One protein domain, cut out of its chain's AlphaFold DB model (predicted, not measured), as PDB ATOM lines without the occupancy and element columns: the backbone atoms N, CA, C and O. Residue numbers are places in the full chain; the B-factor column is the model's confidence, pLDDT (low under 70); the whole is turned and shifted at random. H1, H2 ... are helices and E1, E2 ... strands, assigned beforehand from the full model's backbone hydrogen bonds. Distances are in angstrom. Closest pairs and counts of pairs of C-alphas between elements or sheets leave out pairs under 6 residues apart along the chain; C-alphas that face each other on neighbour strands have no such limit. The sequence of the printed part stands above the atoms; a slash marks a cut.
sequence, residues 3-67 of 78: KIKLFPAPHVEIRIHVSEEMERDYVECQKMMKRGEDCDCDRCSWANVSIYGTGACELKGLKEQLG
ATOM      1  N   LYS A   3     242.167 100.397 220.138       92.25
ATOM      2  CA  LYS A   3     242.472  99.757 221.426       92.25
ATOM      3  C   LYS A   3     241.193  99.184 222.012       92.25
ATOM      4  O   LYS A   3     240.288  99.945 222.340       92.25
ATOM      5  N   ILE A   4     241.141  97.865 222.144       90.50
ATOM      6  CA  ILE A   4     240.030  97.141 222.763       90.50
ATOM      7  C   ILE A   4     240.373  96.901 224.221       90.50
ATOM      8  O   ILE A   4     241.505  96.524 224.535       90.50
ATOM      9  N   LYS A   5     239.389  97.089 225.096       91.38
ATOM     10  CA  LYS A   5     239.493  96.726 226.510       91.38
ATOM     11  C   LYS A   5     238.543  95.580 226.817       91.38
ATOM     12  O   LYS A   5     237.361  95.665 226.491       91.38
ATOM     13  N   LEU A   6     239.056  94.534 227.450       89.31
ATOM     14  CA  LEU A   6     238.269  93.410 227.947       89.31
ATOM     15  C   LEU A   6     238.465  93.287 229.453       89.31
ATOM     16  O   LEU A   6     239.580  93.447 229.948       89.31
ATOM     17  N   PHE A   7     237.386  92.959 230.156       89.62
ATOM     18  CA  PHE A   7     237.380  92.762 231.603       89.62
ATOM     19  C   PHE A   7     236.881  91.349 231.926       89.62
ATOM     20  O   PHE A   7     235.711  91.175 232.260       89.62
ATOM     21  N   PRO A   8     237.730  90.318 231.765       83.94
ATOM     22  CA  PRO A   8     237.342  88.926 232.021       83.94
ATOM     23  C   PRO A   8     237.079  88.642 233.509       83.94
ATOM     24  O   PRO A   8     236.385  87.687 233.839       83.94
ATOM     25  N   ALA A   9     237.609  89.477 234.407       87.19
ATOM     26  CA  ALA A   9     237.328  89.466 235.839       87.19
ATOM     27  C   ALA A   9     237.306  90.914 236.370       87.19
ATOM     28  O   ALA A   9     237.924  91.783 235.750       87.19
ATOM     29  N   PRO A  10     236.670  91.197 237.525       88.88
ATOM     30  CA  PRO A  10     236.477  92.564 238.034       88.88
ATOM     31  C   PRO A  10     237.751  93.412 238.172       88.88
ATOM     32  O   PRO A  10     237.685  94.638 238.147       88.88
ATOM     33  N   HIS A  11     238.909  92.769 238.320       94.00
ATOM     34  CA  HIS A  11     240.197  93.432 238.537       94.00
ATOM     35  C   HIS A  11     241.233  93.119 237.453       94.00
ATOM     36  O   HIS A  11     242.409  93.429 237.622       94.00
ATOM     37  N   VAL A  12     240.818  92.501 236.345       90.31
ATOM     38  CA  VAL A  12     241.705  92.163 235.228       90.31
ATOM     39  C   VAL A  12     241.268  92.960 234.009       90.31
ATOM     40  O   VAL A  12     240.140  92.812 233.553       90.31
ATOM     41  N   GLU A  13     242.168  93.783 233.472       92.38
ATOM     42  CA  GLU A  13     241.979  94.482 232.198       92.38
ATOM     43  C   GLU A  13     242.958  93.921 231.165       92.38
ATOM     44  O   GLU A  13     244.174  93.961 231.357       92.38
ATOM     45  N   ILE A  14     242.432  93.442 230.040       90.38
ATOM     46  CA  ILE A  14     243.223  93.070 228.868       90.38
ATOM     47  C   ILE A  14     243.065  94.166 227.820       90.38
ATOM     48  O   ILE A  14     241.948  94.520 227.439       90.38
ATOM     49  N   ARG A  15     244.198  94.685 227.336       92.81
ATOM     50  CA  ARG A  15     244.251  95.659 226.241       92.81
ATOM     51  C   ARG A  15     244.763  94.993 224.980       92.81
ATOM     52  O   ARG A  15     245.914  94.570 224.934       92.81
ATOM     53  N   ILE A  16     243.929  94.963 223.949       89.44
ATOM     54  CA  ILE A  16     244.313  94.461 222.630       89.44
ATOM     55  C   ILE A  16     244.506  95.661 221.717       89.44
ATOM     56  O   ILE A  16     243.612  96.495 221.557       89.44
ATOM     57  N   HIS A  17     245.695  95.765 221.144       92.19
ATOM     58  CA  HIS A  17     245.993  96.767 220.137       92.19
ATOM     59  C   HIS A  17     245.722  96.173 218.758       92.19
ATOM     60  O   HIS A  17     246.321  95.167 218.396       92.19
ATOM     61  N   VAL A  18     244.823  96.796 218.002       91.19
ATOM     62  CA  VAL A  18     244.326  96.274 216.728       91.19
ATOM     63  C   VAL A  18     244.723  97.227 215.601       91.19
ATOM     64  O   VAL A  18     244.467  98.436 215.666       91.19
ATOM     65  N   SER A  19     245.410  96.701 214.588       93.62
ATOM     66  CA  SER A  19     245.738  97.435 213.363       93.62
ATOM     67  C   SER A  19     244.533  97.492 212.417       93.62
ATOM     68  O   SER A  19     243.589  96.722 212.555       93.62
ATOM     69  N   GLU A  20     244.573  98.369 211.415       91.56
ATOM     70  CA  GLU A  20     243.508  98.450 210.399       91.56
ATOM     71  C   GLU A  20     243.373  97.161 209.568       91.56
ATOM     72  O   GLU A  20     242.295  96.835 209.076       91.56
ATOM     73  N   GLU A  21     244.468  96.418 209.395       92.75
ATOM     74  CA  GLU A  21     244.461  95.082 208.792       92.75
ATOM     75  C   GLU A  21     243.706  94.090 209.677       92.75
ATOM     76  O   GLU A  21     242.725  93.506 209.231       92.75
ATOM     77  N   MET A  22     244.047  94.023 210.965       91.50
ATOM     78  CA  MET A  22     243.368  93.139 211.912       91.50
ATOM     79  C   MET A  22     241.865  93.445 212.034       91.50
ATOM     80  O   MET A  22     241.064  92.524 212.190       91.50
ATOM     81  N   GLU A  23     241.459  94.719 211.955       91.00
ATOM     82  CA  GLU A  23     240.040  95.104 211.930       91.00
ATOM     83  C   GLU A  23     239.314  94.528 210.701       91.00
ATOM     84  O   GLU A  23     238.214  93.986 210.831       91.00
ATOM     85  N   ARG A  24     239.933  94.600 209.514       90.50
ATOM     86  CA  ARG A  24     239.377  94.028 208.276       90.50
ATOM     87  C   ARG A  24     239.292  92.506 208.351       90.50
ATOM     88  O   ARG A  24     238.230  91.956 208.055       90.50
ATOM     89  N   ASP A  25     240.347  91.860 208.835       90.56
ATOM     90  CA  ASP A  25     240.400  90.408 209.022       90.56
ATOM     91  C   ASP A  25     239.320  89.925 209.996       90.56
ATOM     92  O   ASP A  25     238.688  88.892 209.783       90.56
ATOM     93  N   TYR A  26     239.050  90.695 211.056       90.00
ATOM     94  CA  TYR A  26     238.006  90.354 212.022       90.00
ATOM     95  C   TYR A  26     236.614  90.366 211.383       90.00
ATOM     96  O   TYR A  26     235.790  89.481 211.625       90.00
ATOM     97  N   VAL A  27     236.336  91.361 210.535       87.25
ATOM     98  CA  VAL A  27     235.072  91.439 209.792       87.25
ATOM     99  C   VAL A  27     234.940  90.271 208.814       87.25
ATOM    100  O   VAL A  27     233.842  89.734 208.653       87.25
ATOM    101  N   GLU A  28     236.031  89.862 208.171       87.31
ATOM    102  CA  GLU A  28     236.048  88.689 207.299       87.31
ATOM    103  C   GLU A  28     235.772  87.393 208.078       87.31
ATOM    104  O   GLU A  28     234.859  86.654 207.702       87.31
ATOM    105  N   CYS A  29     236.438  87.187 209.219       86.25
ATOM    106  CA  CYS A  29     236.152  86.087 210.146       86.25
ATOM    107  C   CYS A  29     234.661  86.034 210.522       86.25
ATOM    108  O   CYS A  29     234.018  84.991 210.415       86.25
ATOM    109  N   GLN A  30     234.064  87.173 210.897       82.56
ATOM    110  CA  GLN A  30     232.640  87.247 211.256       82.56
ATOM    111  C   GLN A  30     231.705  86.936 210.074       82.56
ATOM    112  O   GLN A  30     230.606  86.422 210.278       82.56
ATOM    113  N   LYS A  31     232.101  87.238 208.829       82.81
ATOM    114  CA  LYS A  31     231.326  86.875 207.627       82.81
ATOM    115  C   LYS A  31     231.405  85.384 207.327       82.81
ATOM    116  O   LYS A  31     230.387  84.813 206.939       82.81
ATOM    117  N   MET A  32     232.576  84.770 207.506       79.19
ATOM    118  CA  MET A  32     232.738  83.318 207.399       79.19
ATOM    119  C   MET A  32     231.842  82.618 208.421       79.19
ATOM    120  O   MET A  32     231.086  81.736 208.031       79.19
ATOM    121  N   MET A  33     231.801  83.133 209.660       73.56
ATOM    122  CA  MET A  33     230.943  82.616 210.731       73.56
ATOM    123  C   MET A  33     229.436  82.620 210.438       73.56
ATOM    124  O   MET A  33     228.691  81.825 210.997       73.56
ATOM    125  N   LYS A  34     228.951  83.524 209.581       68.12
ATOM    126  CA  LYS A  34     227.524  83.596 209.222       68.12
ATOM    127  C   LYS A  34     227.133  82.658 208.074       68.12
ATOM    128  O   LYS A  34     225.946  82.546 207.784       68.12
ATOM    129  N   ARG A  35     228.097  82.058 207.364       61.41
ATOM    130  CA  ARG A  35     227.853  81.318 206.112       61.41
ATOM    131  C   ARG A  35     227.734  79.795 206.270       61.41
ATOM    132  O   ARG A  35     227.484  79.146 205.259       61.41
ATOM    133  N   GLY A  36     227.869  79.220 207.467       55.22
ATOM    134  CA  GLY A  36     227.781  77.764 207.659       55.22
ATOM    135  C   GLY A  36     227.327  77.335 209.057       55.22
ATOM    136  O   GLY A  36     227.482  78.092 210.009       55.22
ATOM    137  N   GLU A  37     226.781  76.116 209.149       54.06
ATOM    138  CA  GLU A  37     226.417  75.422 210.403       54.06
ATOM    139  C   GLU A  37     227.649  75.055 211.253       54.06
ATOM    140  O   GLU A  37     227.574  75.112 212.475       54.06
ATOM    141  N   ASP A  38     228.797  74.803 210.611       54.56
ATOM    142  CA  ASP A  38     230.088  74.526 211.253       54.56
ATOM    143  C   ASP A  38     231.058  75.688 211.015       54.56
ATOM    144  O   ASP A  38     231.858  75.701 210.072       54.56
ATOM    145  N   CYS A  39     230.944  76.723 211.840       56.91
ATOM    146  CA  CYS A  39     231.807  77.893 211.758       56.91
ATOM    147  C   CYS A  39     232.864  77.896 212.857       56.91
ATOM    148  O   CYS A  39     232.683  78.503 213.908       56.91
ATOM    149  N   ASP A  40     233.998  77.267 212.562       67.19
ATOM    150  CA  ASP A  40     235.176  77.291 213.424       67.19
ATOM    151  C   ASP A  40     235.900  78.640 213.333       67.19
ATOM    152  O   ASP A  40     236.420  79.018 212.275       67.19
ATOM    153  N   CYS A  41     236.012  79.340 214.469       75.94
ATOM    154  CA  CYS A  41     236.950  80.466 214.611       75.94
ATOM    155  C   CYS A  41     238.388  80.027 214.267       75.94
ATOM    156  O   CYS A  41     239.187  80.849 213.822       75.94
ATOM    157  N   ASP A  42     238.672  78.725 214.366       77.88
ATOM    158  CA  ASP A  42     239.958  78.082 214.089       77.88
ATOM    159  C   ASP A  42     240.393  78.149 212.615       77.88
ATOM    160  O   ASP A  42     241.549  77.878 212.288       77.88
ATOM    161  N   ARG A  43     239.491  78.526 211.700       81.50
ATOM    162  CA  ARG A  43     239.774  78.566 210.254       81.50
ATOM    163  C   ARG A  43     240.047  79.960 209.696       81.50
ATOM    164  O   ARG A  43     240.234  80.086 208.487       81.50
ATOM    165  N   CYS A  44     240.059  80.998 210.529       86.31
ATOM    166  CA  CYS A  44     240.256  82.372 210.073       86.31
ATOM    167  C   CYS A  44     241.512  83.017 210.682       86.31
ATOM    168  O   CYS A  44     242.136  82.463 211.585       86.31
ATOM    169  N   SER A  45     241.885  84.214 210.223       89.56
ATOM    170  CA  SER A  45     243.105  84.906 210.678       89.56
ATOM    171  C   SER A  45     243.140  85.198 212.188       89.56
ATOM    172  O   SER A  45     244.205  85.461 212.741       89.56
ATOM    173  N   TRP A  46     241.993  85.124 212.871       89.50
ATOM    174  CA  TRP A  46     241.866  85.304 214.320       89.50
ATOM    175  C   TRP A  46     241.858  83.995 215.131       89.50
ATOM    176  O   TRP A  46     241.763  84.061 216.355       89.50
ATOM    177  N   ALA A  47     242.019  82.835 214.487       87.81
ATOM    178  CA  ALA A  47     242.003  81.503 215.105       87.81
ATOM    179  C   ALA A  47     242.900  81.373 216.343       87.81
ATOM    180  O   ALA A  47     242.502  80.846 217.376       87.81
ATOM    181  N   ASN A  48     244.115  81.914 216.260       86.94
ATOM    182  CA  ASN A  48     245.115  81.779 217.319       86.94
ATOM    183  C   ASN A  48     244.978  82.830 218.431       86.94
ATOM    184  O   ASN A  48     245.789  82.864 219.357       86.94
ATOM    185  N   VAL A  49     243.976  83.708 218.353       87.00
ATOM    186  CA  VAL A  49     243.692  84.679 219.408       87.00
ATOM    187  C   VAL A  49     242.646  84.071 220.336       87.00
ATOM    188  O   VAL A  49     241.446  84.180 220.101       87.00
ATOM    189  N   SER A  50     243.113  83.432 221.407       85.62
ATOM    190  CA  SER A  50     242.268  82.869 222.464       85.62
ATOM    191  C   SER A  50     242.543  83.568 223.788       85.62
ATOM    192  O   SER A  50     243.694  83.780 224.176       85.62
ATOM    193  N   ILE A  51     241.479  83.953 224.487       85.88
ATOM    194  CA  ILE A  51     241.546  84.626 225.783       85.88
ATOM    195  C   ILE A  51     240.683  83.821 226.748       85.88
ATOM    196  O   ILE A  51     239.491  83.645 226.516       85.88
ATOM    197  N   TYR A  52     241.292  83.311 227.823       82.06
ATOM    198  CA  TYR A  52     240.637  82.417 228.794       82.06
ATOM    199  C   TYR A  52     240.007  81.156 228.172       82.06
ATOM    200  O   TYR A  52     238.992  80.661 228.649       82.06
ATOM    201  N   GLY A  53     240.616  80.620 227.110       82.25
ATOM    202  CA  GLY A  53     240.103  79.435 226.415       82.25
ATOM    203  C   GLY A  53     238.925  79.723 225.482       82.25
ATOM    204  O   GLY A  53     238.425  78.799 224.853       82.25
ATOM    205  N   THR A  54     238.507  80.984 225.355       84.94
ATOM    206  CA  THR A  54     237.478  81.425 224.408       84.94
ATOM    207  C   THR A  54     238.137  82.082 223.199       84.94
ATOM    208  O   THR A  54     238.958  82.994 223.347       84.94
ATOM    209  N   GLY A  55     237.780  81.628 221.997       86.19
ATOM    210  CA  GLY A  55     238.287  82.193 220.747       86.19
ATOM    211  C   GLY A  55     237.826  83.638 220.542       86.19
ATOM    212  O   GLY A  55     236.725  84.026 220.939       86.19
ATOM    213  N   ALA A  56     238.648  84.461 219.890       86.88
ATOM    214  CA  ALA A  56     238.371  85.887 219.718       86.88
ATOM    215  C   ALA A  56     237.037  86.188 219.024       86.88
ATOM    216  O   ALA A  56     236.410  87.202 219.327       86.88
ATOM    217  N   CYS A  57     236.586  85.306 218.130       82.44
ATOM    218  CA  CYS A  57     235.324  85.462 217.418       82.44
ATOM    219  C   CYS A  57     234.084  85.357 218.331       82.44
ATOM    220  O   CYS A  57     233.033  85.912 217.998       82.44
ATOM    221  N   GLU A  58     234.208  84.657 219.463       81.44
ATOM    222  CA  GLU A  58     233.135  84.405 220.436       81.44
ATOM    223  C   GLU A  58     233.114  85.439 221.570       81.44
ATOM    224  O   GLU A  58     232.117  85.600 222.282       81.44
ATOM    225  N   LEU A  59     234.207  86.185 221.735       86.19
ATOM    226  CA  LEU A  59     234.316  87.222 222.750       86.19
ATOM    227  C   LEU A  59     233.414  88.406 222.387       86.19
ATOM    228  O   LEU A  59     233.760  89.263 221.571       86.19
ATOM    229  N   LYS A  60     232.256  88.497 223.054       82.62
ATOM    230  CA  LYS A  60     231.273  89.582 222.858       82.62
ATOM    231  C   LYS A  60     231.909  90.973 222.912       82.62
ATOM    232  O   LYS A  60     231.671  91.782 222.021       82.62
ATOM    233  N   GLY A  61     232.797  91.208 223.882       86.00
ATOM    234  CA  GLY A  61     233.490  92.490 224.029       86.00
ATOM    235  C   GLY A  61     234.387  92.858 222.838       86.00
ATOM    236  O   GLY A  61     234.529  94.043 222.540       86.00
ATOM    237  N   LEU A  62     234.956  91.872 222.132       87.00
ATOM    238  CA  LEU A  62     235.679  92.083 220.871       87.00
ATOM    239  C   LEU A  62     234.705  92.395 219.734       87.00
ATOM    240  O   LEU A  62     234.916  93.362 219.008       87.00
ATOM    241  N   LYS A  63     233.614  91.631 219.611       85.44
ATOM    242  CA  LYS A  63     232.597  91.823 218.564       85.44
ATOM    243  C   LYS A  63     231.952  93.207 218.610       85.44
ATOM    244  O   LYS A  63     231.850  93.856 217.570       85.44
ATOM    245  N   GLU A  64     231.564  93.658 219.799       86.50
ATOM    246  CA  GLU A  64     230.956  94.971 220.031       86.50
ATOM    247  C   GLU A  64     231.927  96.105 219.694       86.50
ATOM    248  O   GLU A  64     231.561  97.071 219.028       86.50
ATOM    249  N   GLN A  65     233.191  95.970 220.105       88.75
ATOM    250  CA  GLN A  65     234.184  97.015 219.888       88.75
ATOM    251  C   GLN A  65     234.720  97.028 218.455       88.75
ATOM    252  O   GLN A  65     234.998  98.109 217.953       88.75
ATOM    253  N   LEU A  66     234.843  95.889 217.766       84.94
ATOM    254  CA  LEU A  66     235.333  95.804 216.380       84.94
ATOM    255  C   LEU A  66     234.254  95.981 215.312       84.94
ATOM    256  O   LEU A  66     234.584  96.036 214.131       84.94
ATOM    257  N   GLY A  67     232.986  96.130 215.699       67.44
ATOM    258  CA  GLY A  67     231.906  96.348 214.739       67.44
ATOM    259  C   GLY A  67     231.612  95.113 213.890       67.44
ATOM    260  O   GLY A  67     231.268  95.239 212.713       67.44
TER     261      GLY A  67
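This is residues 3 to 67 of the 78 residues of an uncharacterized protein of Lachnospiraceae bacterium OF11-28 (UniProt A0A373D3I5). The strand hairpin E1 and E2 and the helix H1 make the two arms of a V, with the short helix H2 between them. The long link, residues 34 to 59, folds back from H1 toward the mouth. Printed are 65 residues with E1, E2, H1 and H2 in chain order, mixed helices and strands, the sheet antiparallel; the whole is compact, radius of gyration of the C-alphas 11.8 A, spanning 37 by 24 by 18 A.

Look first at E1, residues 3 to 9, and E2, residues 12 to 18, an antiparallel hairpin with N 6 and O 14 at 2.9 A. H2, residues 60 to 66, comes closest to E1 at the C-alphas of Gly 61 and Leu 6, 6.2 A. H1, residues 20 to 33, only just touches H2, with 3 pairs of C-alphas within 8 A, by its residues 23 to 27 alone; the closest C-alphas, of Glu 23 and Leu 66, are 6.5 A apart. They run opposite ways at a steep tilt of 50 degrees. In both helices every O i to N i+4 pair is within hydrogen-bond range. E1 and H1 are apart.

Find C-alpha 3 at (242.472, 99.757, 221.426); E1 runs 18.4 A, E2 19.1 A, H1 20.2 A. H2 ends at C-alpha 66, (235.333, 95.804, 216.380).

The C-alphas of His 11 and Gly 36 are farthest apart, 36.8 A. The printed part has no cut; residues 34 to 40 and 67 have pLDDT under 70.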